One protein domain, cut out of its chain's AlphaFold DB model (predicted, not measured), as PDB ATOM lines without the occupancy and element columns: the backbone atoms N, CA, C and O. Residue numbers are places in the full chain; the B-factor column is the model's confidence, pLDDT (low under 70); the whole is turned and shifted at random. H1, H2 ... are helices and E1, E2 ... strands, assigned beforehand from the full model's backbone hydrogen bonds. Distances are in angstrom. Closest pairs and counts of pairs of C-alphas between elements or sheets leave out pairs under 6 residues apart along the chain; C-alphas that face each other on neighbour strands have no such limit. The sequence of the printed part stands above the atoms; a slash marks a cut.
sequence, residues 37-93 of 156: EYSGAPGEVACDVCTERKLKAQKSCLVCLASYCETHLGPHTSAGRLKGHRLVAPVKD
ATOM      1  N   GLU A  37     -10.339   8.045 106.929       91.56
ATOM      2  CA  GLU A  37     -11.350   7.866 107.977       91.56
ATOM      3  C   GLU A  37     -11.735   6.385 108.114       91.56
ATOM      4  O   GLU A  37     -11.827   5.663 107.119       91.56
ATOM      5  N   TYR A  38     -11.918   5.910 109.348       93.06
ATOM      6  CA  TYR A  38     -12.353   4.537 109.590       93.06
ATOM      7  C   TYR A  38     -13.820   4.394 109.183       93.06
ATOM      8  O   TYR A  38     -14.696   5.062 109.733       93.06
ATOM      9  N   SER A  39     -14.089   3.519 108.216       91.00
ATOM     10  CA  SER A  39     -15.433   3.322 107.671       91.00
ATOM     11  C   SER A  39     -16.155   2.110 108.256       91.00
ATOM     12  O   SER A  39     -17.361   1.964 108.051       91.00
ATOM     13  N   GLY A  40     -15.424   1.242 108.963       90.88
ATOM     14  CA  GLY A  40     -15.924  -0.050 109.428       90.88
ATOM     15  C   GLY A  40     -15.994  -1.110 108.330       90.88
ATOM     16  O   GLY A  40     -16.580  -2.170 108.548       90.88
ATOM     17  N   ALA A  41     -15.416  -0.846 107.153       90.56
ATOM     18  CA  ALA A  41     -15.390  -1.813 106.066       90.56
ATOM     19  C   ALA A  41     -14.662  -3.109 106.484       90.56
ATOM     20  O   ALA A  41     -13.771  -3.081 107.343       90.56
ATOM     21  N   PRO A  42     -15.015  -4.263 105.887       91.75
ATOM     22  CA  PRO A  42     -14.351  -5.526 106.182       91.75
ATOM     23  C   PRO A  42     -12.827  -5.420 106.044       91.75
ATOM     24  O   PRO A  42     -12.312  -4.972 105.024       91.75
ATOM     25  N   GLY A  43     -12.107  -5.836 107.087       89.38
ATOM     26  CA  GLY A  43     -10.645  -5.770 107.140       89.38
ATOM     27  C   GLY A  43     -10.072  -4.439 107.635       89.38
ATOM     28  O   GLY A  43      -8.872  -4.372 107.895       89.38
ATOM     29  N   GLU A  44     -10.888  -3.399 107.828       94.25
ATOM     30  CA  GLU A  44     -10.422  -2.175 108.477       94.25
ATOM     31  C   GLU A  44     -10.328  -2.337 109.994       94.25
ATOM     32  O   GLU A  44     -11.188  -2.934 110.647       94.25
ATOM     33  N   VAL A  45      -9.291  -1.727 110.561       96.12
ATOM     34  CA  VAL A  45      -9.075  -1.619 112.003       96.12
ATOM     35  C   VAL A  45      -9.057  -0.137 112.353       96.12
ATOM     36  O   VAL A  45      -8.469   0.667 111.627       96.12
ATOM     37  N   ALA A  46      -9.734   0.237 113.434       96.12
ATOM     38  CA  ALA A  46      -9.754   1.610 113.917       96.12
ATOM     39  C   ALA A  46      -8.455   1.934 114.668       96.12
ATOM     40  O   ALA A  46      -7.834   1.063 115.269       96.12
ATOM     41  N   CYS A  47      -8.032   3.196 114.652       96.69
ATOM     42  CA  CYS A  47      -6.967   3.648 115.539       96.69
ATOM     43  C   CYS A  47      -7.469   3.757 116.987       96.69
ATOM     44  O   CYS A  47      -8.460   4.438 117.261       96.69
ATOM     45  N   ASP A  48      -6.738   3.169 117.928       95.69
ATOM     46  CA  ASP A  48      -7.129   3.157 119.341       95.69
ATOM     47  C   ASP A  48      -6.921   4.517 120.019       95.69
ATOM     48  O   ASP A  48      -7.676   4.885 120.913       95.69
ATOM     49  N   VAL A  49      -5.974   5.318 119.522       95.75
ATOM     50  CA  VAL A  49      -5.584   6.613 120.110       95.75
ATOM     51  C   VAL A  49      -6.518   7.765 119.719       95.75
ATOM     52  O   VAL A  49      -6.709   8.695 120.496       95.75
ATOM     53  N   CYS A  50      -7.126   7.726 118.527       95.38
ATOM     54  CA  CYS A  50      -8.095   8.746 118.108       95.38
ATOM     55  C   CYS A  50      -9.274   8.792 119.096       95.38
ATOM     56  O   CYS A  50      -9.888   7.760 119.342       95.38
ATOM     57  N   THR A  51      -9.636   9.956 119.631       89.69
ATOM     58  CA  THR A  51     -10.716  10.073 120.631       89.69
ATOM     59  C   THR A  51     -12.094  10.293 120.010       89.69
ATOM     60  O   THR A  51     -13.061   9.676 120.438       89.69
ATOM     61  N   GLU A  52     -12.184  11.132 118.980       84.75
ATOM     62  CA  GLU A  52     -13.452  11.493 118.339       84.75
ATOM     63  C   GLU A  52     -13.644  10.735 117.020       84.75
ATOM     64  O   GLU A  52     -14.217   9.646 116.972       84.75
ATOM     65  N   ARG A  53     -13.120  11.293 115.921       87.31
ATOM     66  CA  ARG A  53     -13.166  10.663 114.604       87.31
ATOM     67  C   ARG A  53     -12.043   9.649 114.489       87.31
ATOM     68  O   ARG A  53     -10.866   9.996 114.361       87.31
ATOM     69  N   LYS A  54     -12.418   8.376 114.553       92.81
ATOM     70  CA  LYS A  54     -11.497   7.258 114.374       92.81
ATOM     71  C   LYS A  54     -10.967   7.261 112.939       92.81
ATOM     72  O   LYS A  54     -11.723   7.275 111.972       92.81
ATOM     73  N   LEU A  55      -9.647   7.238 112.804       94.81
ATOM     74  CA  LEU A  55      -8.973   7.028 111.527       94.81
ATOM     75  C   LEU A  55      -8.655   5.544 111.346       94.81
ATOM     76  O   LEU A  55      -8.505   4.809 112.326       94.81
ATOM     77  N   LYS A  56      -8.518   5.112 110.093       96.00
ATOM     78  CA  LYS A  56      -8.069   3.763 109.756       96.00
ATOM     79  C   LYS A  56      -6.640   3.556 110.259       96.00
ATOM     80  O   LYS A  56      -5.738   4.344 109.954       96.00
ATOM     81  N   ALA A  57      -6.433   2.484 111.010       97.44
ATOM     82  CA  ALA A  57      -5.115   2.072 111.449       97.44
ATOM     83  C   ALA A  57      -4.273   1.596 110.259       97.44
ATOM     84  O   ALA A  57      -4.757   0.902 109.366       97.44
ATOM     85  N   GLN A  58      -2.996   1.962 110.271       96.50
ATOM     86  CA  GLN A  58      -2.002   1.529 109.289       96.50
ATOM     87  C   GLN A  58      -1.121   0.411 109.844       96.50
ATOM     88  O   GLN A  58      -0.656  -0.446 109.091       96.50
ATOM     89  N   LYS A  59      -0.910   0.393 111.165       97.38
ATOM     90  CA  LYS A  59      -0.132  -0.633 111.864       97.38
ATOM     91  C   LYS A  59      -0.725  -0.936 113.233       97.38
ATOM     92  O   LYS A  59      -1.311  -0.056 113.860       97.38
ATOM     93  N   SER A  60      -0.479  -2.148 113.715       97.38
ATOM     94  CA  SER A  60      -0.679  -2.516 115.119       97.38
ATOM     95  C   SER A  60       0.663  -2.826 115.771       97.38
ATOM     96  O   SER A  60       1.541  -3.424 115.144       97.38
ATOM     97  N   CYS A  61       0.830  -2.416 117.022       95.69
ATOM     98  CA  CYS A  61       1.986  -2.750 117.838       95.69
ATOM     99  C   CYS A  61       1.666  -3.964 118.708       95.69
ATOM    100  O   CYS A  61       0.721  -3.925 119.493       95.69
ATOM    101  N   LEU A  62       2.477  -5.020 118.605       91.38
ATOM    102  CA  LEU A  62       2.272  -6.237 119.402       91.38
ATOM    103  C   LEU A  62       2.679  -6.076 120.872       91.38
ATOM    104  O   LEU A  62       2.224  -6.845 121.704       91.38
ATOM    105  N   VAL A  63       3.493  -5.065 121.185       91.94
ATOM    106  CA  VAL A  63       3.941  -4.772 122.554       91.94
ATOM    107  C   VAL A  63       2.915  -3.909 123.287       91.94
ATOM    108  O   VAL A  63       2.516  -4.230 124.401       91.94
ATOM    109  N   CYS A  64       2.463  -2.822 122.652       93.50
ATOM    110  CA  CYS A  64       1.447  -1.927 123.213       93.50
ATOM    111  C   CYS A  64       0.034  -2.517 123.153       93.50
ATOM    112  O   CYS A  64      -0.856  -1.973 123.795       93.50
ATOM    113  N   LEU A  65      -0.170  -3.568 122.346       93.38
ATOM    114  CA  LEU A  65      -1.483  -4.146 122.051       93.38
ATOM    115  C   LEU A  65      -2.477  -3.077 121.570       93.38
ATOM    116  O   LEU A  65      -3.630  -3.043 121.978       93.38
ATOM    117  N   ALA A  66      -2.005  -2.198 120.678       95.44
ATOM    118  CA  ALA A  66      -2.784  -1.087 120.140       95.44
ATOM    119  C   ALA A  66      -2.513  -0.847 118.647       95.44
ATOM    120  O   ALA A  66      -1.433  -1.150 118.123       95.44
ATOM    121  N   SER A  67      -3.496  -0.264 117.972       97.44
ATOM    122  CA  SER A  67      -3.526   0.062 116.551       97.44
ATOM    123  C   SER A  67      -3.454   1.571 116.315       97.44
ATOM    124  O   SER A  67      -4.155   2.373 116.937       97.44
ATOM    125  N   TYR A  68      -2.616   1.975 115.361       97.38
ATOM    126  CA  TYR A  68      -2.265   3.372 115.106       97.38
ATOM    127  C   TYR A  68      -2.571   3.757 113.658       97.38
ATOM    128  O   TYR A  68      -2.185   3.056 112.719       97.38
ATOM    129  N   CYS A  69      -3.252   4.887 113.461       96.31
ATOM    130  CA  CYS A  69      -3.292   5.579 112.172       96.31
ATOM    131  C   CYS A  69      -1.958   6.293 111.905       96.31
ATOM    132  O   CYS A  69      -1.122   6.406 112.799       96.31
ATOM    133  N   GLU A  70      -1.780   6.818 110.693       94.44
ATOM    134  CA  GLU A  70      -0.537   7.475 110.259       94.44
ATOM    135  C   GLU A  70      -0.058   8.565 111.233       94.44
ATOM    136  O   GLU A  70       1.105   8.598 111.631       94.44
ATOM    137  N   THR A  71      -0.978   9.414 111.701       94.44
ATOM    138  CA  THR A  71      -0.665  10.536 112.599       94.44
ATOM    139  C   THR A  71      -0.144  10.073 113.956       94.44
ATOM    140  O   THR A  71       0.770  10.680 114.508       94.44
ATOM    141  N   HIS A  72      -0.696   8.985 114.495       95.94
ATOM    142  CA  HIS A  72      -0.281   8.425 115.782       95.94
ATOM    143  C   HIS A  72       0.890   7.442 115.655       95.94
ATOM    144  O   HIS A  72       1.564   7.156 116.644       95.94
ATOM    145  N   LEU A  73       1.168   6.954 114.444       95.88
ATOM    146  CA  LEU A  73       2.296   6.072 114.168       95.88
ATOM    147  C   LEU A  73       3.630   6.831 114.146       95.88
ATOM    148  O   LEU A  73       4.640   6.284 114.586       95.88
ATOM    149  N   GLY A  74       3.641   8.091 113.696       93.62
ATOM    150  CA  GLY A  74       4.852   8.922 113.635       93.62
ATOM    151  C   GLY A  74       5.616   9.016 114.968       93.62
ATOM    152  O   GLY A  74       6.804   8.686 115.015       93.62
ATOM    153  N   PRO A  75       4.967   9.392 116.086       93.31
ATOM    154  CA  PRO A  75       5.604   9.376 117.405       93.31
ATOM    155  C   PRO A  75       6.072   7.979 117.831       93.31
ATOM    156  O   PRO A  75       7.115   7.841 118.465       93.31
ATOM    157  N   HIS A  76       5.338   6.930 117.454       95.19
ATOM    158  CA  HIS A  76       5.658   5.555 117.830       95.19
ATOM    159  C   HIS A  76       6.922   5.023 117.131       95.19
ATOM    160  O   HIS A  76       7.651   4.213 117.699       95.19
ATOM    161  N   THR A  77       7.209   5.473 115.909       93.69
ATOM    162  CA  THR A  77       8.413   5.069 115.161       93.69
ATOM    163  C   THR A  77       9.621   5.974 115.421       93.69
ATOM    164  O   THR A  77      10.759   5.542 115.235       93.69
ATOM    165  N   SER A  78       9.395   7.212 115.871       92.25
ATOM    166  CA  SER A  78      10.454   8.203 116.119       92.25
ATOM    167  C   SER A  78      10.911   8.283 117.579       92.25
ATOM    168  O   SER A  78      12.091   8.540 117.827       92.25
ATOM    169  N   ALA A  79      10.032   8.032 118.555       93.12
ATOM    170  CA  ALA A  79      10.395   8.085 119.969       93.12
ATOM    171  C   ALA A  79      11.343   6.936 120.344       93.12
ATOM    172  O   ALA A  79      11.028   5.762 120.147       93.12
ATOM    173  N   GLY A  80      12.484   7.259 120.965       92.06
ATOM    174  CA  GLY A  80      13.537   6.280 121.273       92.06
ATOM    175  C   GLY A  80      13.068   5.068 122.088       92.06
ATOM    176  O   GLY A  80      13.526   3.959 121.840       92.06
ATOM    177  N   ARG A  81      12.105   5.253 123.004       92.00
ATOM    178  CA  ARG A  81      11.530   4.159 123.809       92.00
ATOM    179  C   ARG A  81      10.598   3.229 123.023       92.00
ATOM    180  O   ARG A  81      10.445   2.083 123.418       92.00
ATOM    181  N   LEU A  82       9.978   3.710 121.944       93.88
ATOM    182  CA  LEU A  82       8.955   2.979 121.181       93.88
ATOM    183  C   LEU A  82       9.488   2.421 119.859       93.88
ATOM    184  O   LEU A  82       8.934   1.469 119.319       93.88
ATOM    185  N   LYS A  83      10.600   2.965 119.354       90.56
ATOM    186  CA  LYS A  83      11.201   2.591 118.066       90.56
ATOM    187  C   LYS A  83      11.536   1.096 117.940       90.56
ATOM    188  O   LYS A  83      11.533   0.570 116.833       90.56
ATOM    189  N   GLY A  84      11.822   0.419 119.056       90.06
ATOM    190  CA  GLY A  84      12.116  -1.021 119.088       90.06
ATOM    191  C   GLY A  84      10.882  -1.926 119.100       90.06
ATOM    192  O   GLY A  84      11.011  -3.143 118.983       90.06
ATOM    193  N   HIS A  85       9.683  -1.369 119.249       94.81
ATOM    194  CA  HIS A  85       8.466  -2.162 119.289       94.81
ATOM    195  C   HIS A  85       8.136  -2.754 117.914       94.81
ATOM    196  O   HIS A  85       8.205  -2.084 116.881       94.81
ATOM    197  N   ARG A  86       7.677  -4.008 117.905       91.56
ATOM    198  CA  ARG A  86       7.278  -4.692 116.672       91.56
ATOM    199  C   ARG A  86       5.933  -4.175 116.159       91.56
ATOM    200  O   ARG A  86       4.899  -4.357 116.804       91.56
ATOM    201  N   LEU A  87       5.961  -3.567 114.973       95.44
ATOM    202  CA  LEU A  87       4.788  -3.094 114.238       95.44
ATOM    203  C   LEU A  87       4.448  -4.054 113.094       95.44
ATOM    204  O   LEU A  87       5.304  -4.392 112.277       95.44
ATOM    205  N   VAL A  88       3.187  -4.463 113.010       94.94
ATOM    206  CA  VAL A  88       2.664  -5.380 111.984       94.94
ATOM    207  C   VAL A  88       1.495  -4.744 111.231       94.94
ATOM    208  O   VAL A  88       1.063  -3.640 111.566       94.94
ATOM    209  N   ALA A  89       1.002  -5.413 110.183       96.12
ATOM    210  CA  ALA A  89      -0.253  -5.021 109.541       96.12
ATOM    211  C   ALA A  89      -1.390  -4.945 110.581       96.12
ATOM    212  O   ALA A  89      -1.320  -5.668 111.577       96.12
ATOM    213  N   PRO A  90      -2.409  -4.092 110.381       96.50
ATOM    214  CA  PRO A  90      -3.464  -3.909 111.367       96.50
ATOM    215  C   PRO A  90      -4.131  -5.232 111.745       96.50
ATOM    216  O   PRO A  90      -4.539  -6.008 110.879       96.50
ATOM    217  N   VAL A  91      -4.235  -5.484 113.046       94.12
ATOM    218  CA  VAL A  91      -4.849  -6.691 113.603       94.12
ATOM    219  C   VAL A  91      -6.172  -6.299 114.242       94.12
ATOM    220  O   VAL A  91      -6.207  -5.424 115.099       94.12
ATOM    221  N   LYS A  92      -7.262  -6.944 113.815       90.38
ATOM    222  CA  LYS A  92      -8.615  -6.633 114.299       90.38
ATOM    223  C   LYS A  92      -8.835  -7.043 115.757       90.38
ATOM    224  O   LYS A  92      -9.512  -6.331 116.480       90.38
ATOM    225  N   ASP A  93      -8.283  -8.186 116.152       88.81
ATOM    226  CA  ASP A  93      -8.396  -8.736 117.502       88.81
ATOM    227  C   ASP A  93      -7.001  -8.823 118.135       88.81
ATOM    228  O   ASP A  93      -6.240  -9.767 117.897       88.81
TER     229      ASP A  93
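What this domain is: This is residues 37 to 93 of the 156 residues of an uncharacterized protein of Hucho hucho (huchen) (UniProt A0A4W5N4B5). This domain has little regular structure: a small two-strand hairpin, E1 and E2, sits between a long looping stretch, residues 37 to 58, at one end and a short helix, H1, that reaches toward the other. After H1 the last stretch folds back, residues 87 to 88 pairing antiparallel with residues 60 to 61 of E1. The printed part has 57 residues, 15 of them in named elements, in the order E1, E2, H1, class mixed. It is compact, radius of gyration of the C-alphas 10.8 A, yet elongated, spanning 33 by 21 by 13 A.

Where its parts are: Find C-alpha 59 at (-0.132, -0.633, 111.864), where E1, residues 59 to 61, begins; it covers 6.7 A. E2, residues 66 to 68, also covers 6.7 A. H1, residues 70 to 78, runs 12.5 A to C-alpha 78 at (10.454, 8.203, 116.119).

How they stand to each other: E1 and E2 are antiparallel at 148 degrees, with N 61 and O 66 2.8 A apart, within hydrogen-bond range. The closest C-alphas of E1 and H1, Lys 59 and Leu 73, are 7.5 A apart. In H1, 3 of 5 O i to N i+4 pairs are within range.

The domain as a whole: The farthest C-alphas, Pro 42 and Gly 80, are 33.8 A apart. Both links are tight, the printed part has no cut, and no printed residue is under 70 in pLDDT.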